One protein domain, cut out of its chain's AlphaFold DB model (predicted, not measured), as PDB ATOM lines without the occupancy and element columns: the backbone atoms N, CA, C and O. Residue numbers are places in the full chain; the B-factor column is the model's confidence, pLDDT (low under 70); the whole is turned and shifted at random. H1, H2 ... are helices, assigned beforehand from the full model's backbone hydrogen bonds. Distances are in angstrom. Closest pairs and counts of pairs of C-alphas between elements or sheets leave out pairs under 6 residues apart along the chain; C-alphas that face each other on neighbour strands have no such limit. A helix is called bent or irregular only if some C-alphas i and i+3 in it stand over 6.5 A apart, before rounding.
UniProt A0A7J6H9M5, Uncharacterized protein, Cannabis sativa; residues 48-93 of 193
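Overview. This is residues 48 to 93 of the 193 residues of an uncharacterized protein of Cannabis sativa (UniProt A0A7J6H9M5). A longer irregular helix, H1, packs steeply on a short helix, H2, through its residues 54 to 59; the link from 66 to 74 folds the chain back between them, and residues 83 to 93 follow H2 as a tail with no named element. The printed part has 46 residues, with two named helices in the order H1, H2 and no named strand; its class is all helix. It is compact, with a radius of gyration of the C-alphas of 10.5 A, and elongated, spanning 31 by 20 by 17 A.

Along the chain. H1, residues 51 to 65, measures 18.7 A from C-alpha 51 at (44.834, 10.039, 29.971) to C-alpha 65. It is irregular: C-alphas 52 and 55 are 9.5 A apart. H2, residues 75 to 82, measures 10.3 A and ends at C-alpha 82 at (50.054, 11.088, 22.828).

Arrangement. H1 touches H2 with residues 54 to 59 alone; the closest C-alphas, of Val 58 and Leu 82, are 6.7 A apart. They run opposite ways at a steep tilt of 69 degrees, only just short of about perpendicular. Every O i to N i+4 pair is within hydrogen-bond range in H2, and 8 of 11 in H1.

Size, cuts and confidence. The two C-alphas farthest apart, of Asn 68 and Pro 93, are 32.1 A apart. The printed part has no cut, and the link from H1 to H2 is short. Mean pLDDT of the printed part is 74.7; residues 67 to 73, 76 and 91 to 93 are under 70.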
ATOM      1  N   HIS A  48      49.507   4.667  25.700       81.06
ATOM      2  CA  HIS A  48      48.870   5.957  25.542       81.06
ATOM      3  C   HIS A  48      48.971   6.776  26.839       81.06
ATOM      4  O   HIS A  48      48.533   6.328  27.903       81.06
ATOM      5  N   HIS A  49      49.479   8.004  26.743       80.31
ATOM      6  CA  HIS A  49      49.664   8.923  27.869       80.31
ATOM      7  C   HIS A  49      48.683  10.104  27.889       80.31
ATOM      8  O   HIS A  49      48.655  10.843  28.872       80.31
ATOM      9  N   GLY A  50      47.794  10.234  26.897       73.38
ATOM     10  CA  GLY A  50      46.750  11.279  26.849       73.38
ATOM     11  C   GLY A  50      45.671  11.196  27.945       73.38
ATOM     12  O   GLY A  50      44.728  11.990  27.963       73.38
ATOM     13  N   GLY A  51      45.782  10.239  28.875       76.25
ATOM     14  CA  GLY A  51      44.834  10.039  29.971       76.25
ATOM     15  C   GLY A  51      43.393   9.891  29.476       76.25
ATOM     16  O   GLY A  51      43.145   9.317  28.419       76.25
ATOM     17  N   ARG A  52      42.440  10.447  30.235       76.44
ATOM     18  CA  ARG A  52      41.004  10.435  29.896       76.44
ATOM     19  C   ARG A  52      40.633  11.331  28.704       76.44
ATOM     20  O   ARG A  52      39.542  11.190  28.174       76.44
ATOM     21  N   GLY A  53      41.511  12.253  28.305       79.94
ATOM     22  CA  GLY A  53      41.221  13.239  27.258       79.94
ATOM     23  C   GLY A  53      41.577  12.791  25.839       79.94
ATOM     24  O   GLY A  53      41.176  13.446  24.880       79.94
ATOM     25  N   GLY A  54      42.321  11.689  25.702       85.44
ATOM     26  CA  GLY A  54      42.690  11.130  24.402       85.44
ATOM     27  C   GLY A  54      43.393  12.133  23.484       85.44
ATOM     28  O   GLY A  54      44.093  13.039  23.938       85.44
ATOM     29  N   ILE A  55      43.171  11.970  22.179       83.38
ATOM     30  CA  ILE A  55      43.714  12.836  21.122       83.38
ATOM     31  C   ILE A  55      43.179  14.265  21.237       83.38
ATOM     32  O   ILE A  55      43.949  15.209  21.119       83.38
ATOM     33  N   LYS A  56      41.891  14.437  21.555       86.38
ATOM     34  CA  LYS A  56      41.246  15.756  21.629       86.38
ATOM     35  C   LYS A  56      41.930  16.684  22.637       86.38
ATOM     36  O   LYS A  56      42.199  17.842  22.345       86.38
ATOM     37  N   LYS A  57      42.305  16.153  23.804       86.00
ATOM     38  CA  LYS A  57      43.065  16.918  24.802       86.00
ATOM     39  C   LYS A  57      44.486  17.251  24.335       86.00
ATOM     40  O   LYS A  57      45.029  18.286  24.713       86.00
ATOM     41  N   VAL A  58      45.105  16.382  23.535       85.81
ATOM     42  CA  VAL A  58      46.412  16.669  22.923       85.81
ATOM     43  C   VAL A  58      46.285  17.796  21.901       85.81
ATOM     44  O   VAL A  58      47.090  18.720  21.946       85.81
ATOM     45  N   GLU A  59      45.249  17.782  21.063       83.69
ATOM     46  CA  GLU A  59      44.944  18.872  20.129       83.69
ATOM     47  C   GLU A  59      44.705  20.196  20.860       83.69
ATOM     48  O   GLU A  59      45.267  21.214  20.479       83.69
ATOM     49  N   GLU A  60      43.920  20.202  21.939       86.94
ATOM     50  CA  GLU A  60      43.680  21.401  22.757       86.94
ATOM     51  C   GLU A  60      44.977  21.962  23.360       86.94
ATOM     52  O   GLU A  60      45.207  23.172  23.335       86.94
ATOM     53  N   ASN A  61      45.862  21.093  23.858       84.44
ATOM     54  CA  ASN A  61      47.176  21.516  24.342       84.44
ATOM     55  C   ASN A  61      48.030  22.106  23.210       84.44
ATOM     56  O   ASN A  61      48.640  23.154  23.401       84.44
ATOM     57  N   MET A  62      48.028  21.477  22.028       79.50
ATOM     58  CA  MET A  62      48.729  21.984  20.843       79.50
ATOM     59  C   MET A  62      48.182  23.336  20.380       79.50
ATOM     60  O   MET A  62      48.970  24.223  20.062       79.50
ATOM     61  N   LYS A  63      46.855  23.527  20.389       81.88
ATOM     62  CA  LYS A  63      46.196  24.813  20.088       81.88
ATOM     63  C   LYS A  63      46.701  25.922  20.996       81.88
ATOM     64  O   LYS A  63      47.049  26.999  20.517       81.88
ATOM     65  N   ARG A  64      46.776  25.630  22.297       83.12
ATOM     66  CA  ARG A  64      47.253  26.573  23.310       83.12
ATOM     67  C   ARG A  64      48.739  26.902  23.155       83.12
ATOM     68  O   ARG A  64      49.110  28.049  23.351       83.12
ATOM     69  N   GLU A  65      49.576  25.923  22.812       77.38
ATOM     70  CA  GLU A  65      51.023  26.118  22.628       77.38
ATOM     71  C   GLU A  65      51.377  26.868  21.334       77.38
ATOM     72  O   GLU A  65      52.262  27.714  21.342       77.38
ATOM     73  N   LEU A  66      50.694  26.562  20.227       70.38
ATOM     74  CA  LEU A  66      51.001  27.081  18.884       70.38
ATOM     75  C   LEU A  66      50.164  28.315  18.502       70.38
ATOM     76  O   LEU A  66      50.201  28.760  17.356       70.38
ATOM     77  N   GLY A  67      49.372  28.855  19.432       62.03
ATOM     78  CA  GLY A  67      48.642  30.110  19.240       62.03
ATOM     79  C   GLY A  67      47.598  30.082  18.117       62.03
ATOM     80  O   GLY A  67      47.484  31.053  17.377       62.03
ATOM     81  N   ASN A  68      46.840  28.986  17.972       64.38
ATOM     82  CA  ASN A  68      45.784  28.816  16.952       64.38
ATOM     83  C   ASN A  68      46.223  29.000  15.479       64.38
ATOM     84  O   ASN A  68      45.373  29.161  14.607       64.38
ATOM     85  N   GLN A  69      47.520  28.927  15.168       54.69
ATOM     86  CA  GLN A  69      48.023  29.135  13.800       54.69
ATOM     87  C   GLN A  69      47.728  27.970  12.831       54.69
ATOM     88  O   GLN A  69      47.847  28.136  11.620       54.69
ATOM     89  N   LEU A  70      47.332  26.796  13.338       49.47
ATOM     90  CA  LEU A  70      47.069  25.584  12.550       49.47
ATOM     91  C   LEU A  70      45.607  25.138  12.679       49.47
ATOM     92  O   LEU A  70      45.124  24.877  13.781       49.47
ATOM     93  N   THR A  71      44.916  25.000  11.544       55.34
ATOM     94  CA  THR A  71      43.541  24.464  11.457       55.34
ATOM     95  C   THR A  71      43.502  22.934  11.448       55.34
ATOM     96  O   THR A  71      42.491  22.340  11.823       55.34
ATOM     97  N   THR A  72      44.610  22.289  11.074       60.12
ATOM     98  CA  THR A  72      44.756  20.831  10.995       60.12
ATOM     99  C   THR A  72      46.088  20.391  11.592       60.12
ATOM    100  O   THR A  72      47.129  20.942  11.241       60.12
ATOM    101  N   TYR A  73      46.064  19.381  12.463       63.56
ATOM    102  CA  TYR A  73      47.266  18.802  13.069       63.56
ATOM    103  C   TYR A  73      47.738  17.568  12.309       63.56
ATOM    104  O   TYR A  73      46.925  16.732  11.904       63.56
ATOM    105  N   ASP A  74      49.056  17.424  12.168       75.19
ATOM    106  CA  ASP A  74      49.646  16.195  11.653       75.19
ATOM    107  C   ASP A  74      49.334  15.030  12.613       75.19
ATOM    108  O   ASP A  74      49.538  15.104  13.831       75.19
ATOM    109  N   LYS A  75      48.828  13.926  12.058       72.06
ATOM    110  CA  LYS A  75      48.506  12.711  12.817       72.06
ATOM    111  C   LYS A  75      49.749  12.096  13.469       72.06
ATOM    112  O   LYS A  75      49.626  11.487  14.532       72.06
ATOM    113  N   CYS A  76      50.924  12.256  12.863       67.62
ATOM    114  CA  CYS A  76      52.211  11.846  13.412       67.62
ATOM    115  C   CYS A  76      52.552  12.644  14.673       67.62
ATOM    116  O   CYS A  76      52.911  12.036  15.680       67.62
ATOM    117  N   ASP A  77      52.366  13.965  14.663       72.19
ATOM    118  CA  ASP A  77      52.627  14.820  15.829       72.19
ATOM    119  C   ASP A  77      51.665  14.529  16.974       72.19
ATOM    120  O   ASP A  77      52.081  14.411  18.133       72.19
ATOM    121  N   LEU A  78      50.383  14.340  16.646       79.19
ATOM    122  CA  LEU A  78      49.385  13.902  17.615       79.19
ATOM    123  C   LEU A  78      49.798  12.577  18.240       79.19
ATOM    124  O   LEU A  78      49.822  12.464  19.462       79.19
ATOM    125  N   TRP A  79      50.187  11.595  17.426       81.31
ATOM    126  CA  TRP A  79      50.640  10.298  17.914       81.31
ATOM    127  C   TRP A  79      51.901  10.416  18.781       81.31
ATOM    128  O   TRP A  79      51.938   9.833  19.863       81.31
ATOM    129  N   ILE A  80      52.906  11.196  18.372       78.06
ATOM    130  CA  ILE A  80      54.143  11.403  19.138       78.06
ATOM    131  C   ILE A  80      53.823  11.984  20.513       78.06
ATOM    132  O   ILE A  80      54.242  11.433  21.534       78.06
ATOM    133  N   ARG A  81      53.033  13.058  20.562       81.69
ATOM    134  CA  ARG A  81      52.649  13.725  21.812       81.69
ATOM    135  C   ARG A  81      51.801  12.824  22.704       81.69
ATOM    136  O   ARG A  81      52.009  12.785  23.913       81.69
ATOM    137  N   LEU A  82      50.906  12.037  22.113       85.38
ATOM    138  CA  LEU A  82      50.054  11.088  22.828       85.38
ATOM    139  C   LEU A  82      50.841   9.963  23.511       85.38
ATOM    140  O   LEU A  82      50.401   9.450  24.540       85.38
ATOM    141  N   HIS A  83      51.989   9.588  22.948       81.56
ATOM    142  CA  HIS A  83      52.866   8.530  23.458       81.56
ATOM    143  C   HIS A  83      54.126   9.083  24.142       81.56
ATOM    144  O   HIS A  83      54.992   8.317  24.567       81.56
ATOM    145  N   THR A  84      54.224  10.403  24.299       81.81
ATOM    146  CA  THR A  84      55.273  11.061  25.077       81.81
ATOM    147  C   THR A  84      54.859  11.133  26.542       81.81
ATOM    148  O   THR A  84      53.750  11.537  26.887       81.81
ATOM    149  N   ASN A  85      55.744  10.695  27.431       80.94
ATOM    150  CA  ASN A  85      55.495  10.736  28.864       80.94
ATOM    151  C   ASN A  85      55.722  12.146  29.438       80.94
ATOM    152  O   ASN A  85      56.251  13.039  28.781       80.94
ATOM    153  N   LYS A  86      55.382  12.338  30.719       79.56
ATOM    154  CA  LYS A  86      55.557  13.624  31.423       79.56
ATOM    155  C   LYS A  86      57.007  14.135  31.477       79.56
ATOM    156  O   LYS A  86      57.211  15.304  31.765       79.56
ATOM    157  N   LYS A  87      58.000  13.272  31.233       79.12
ATOM    158  CA  LYS A  87      59.426  13.631  31.166       79.12
ATOM    159  C   LYS A  87      59.868  14.007  29.741       79.12
ATOM    160  O   LYS A  87      61.061  14.117  29.497       79.12
ATOM    161  N   GLY A  88      58.936  14.126  28.791       74.00
ATOM    162  CA  GLY A  88      59.234  14.440  27.391       74.00
ATOM    163  C   GLY A  88      59.797  13.266  26.582       74.00
ATOM    164  O   GLY A  88      60.230  13.460  25.453       74.00
ATOM    165  N   LYS A  89      59.793  12.039  27.122       74.50
ATOM    166  CA  LYS A  89      60.318  10.855  26.427       74.50
ATOM    167  C   LYS A  89      59.185  10.036  25.816       74.50
ATOM    168  O   LYS A  89      58.236   9.681  26.515       74.50
ATOM    169  N   LEU A  90      59.316   9.670  24.544       70.69
ATOM    170  CA  LEU A  90      58.446   8.689  23.894       70.69
ATOM    171  C   LEU A  90      58.529   7.345  24.629       70.69
ATOM    172  O   LEU A  90      59.585   6.714  24.713       70.69
ATOM    173  N   CYS A  91      57.404   6.918  25.191       59.25
ATOM    174  CA  CYS A  91      57.284   5.661  25.905       59.25
ATOM    175  C   CYS A  91      56.955   4.550  24.913       59.25
ATOM    176  O   CYS A  91      55.813   4.317  24.531       59.25
ATOM    177  N   GLY A  92      58.014   3.873  24.508       59.78
ATOM    178  CA  GLY A  92      57.993   2.618  23.790       59.78
ATOM    179  C   GLY A  92      59.391   2.274  23.327       59.78
ATOM    180  O   GLY A  92      60.333   2.980  23.686       59.78
ATOM    181  N   PRO A  93      59.577   1.226  22.511       53.28
ATOM    182  CA  PRO A  93      60.878   0.975  21.923       53.28
ATOM    183  C   PRO A  93      61.331   2.125  21.026       53.28
ATOM    184  O   PRO A  93      62.467   2.015  20.592       53.28
TER     185      PRO A  93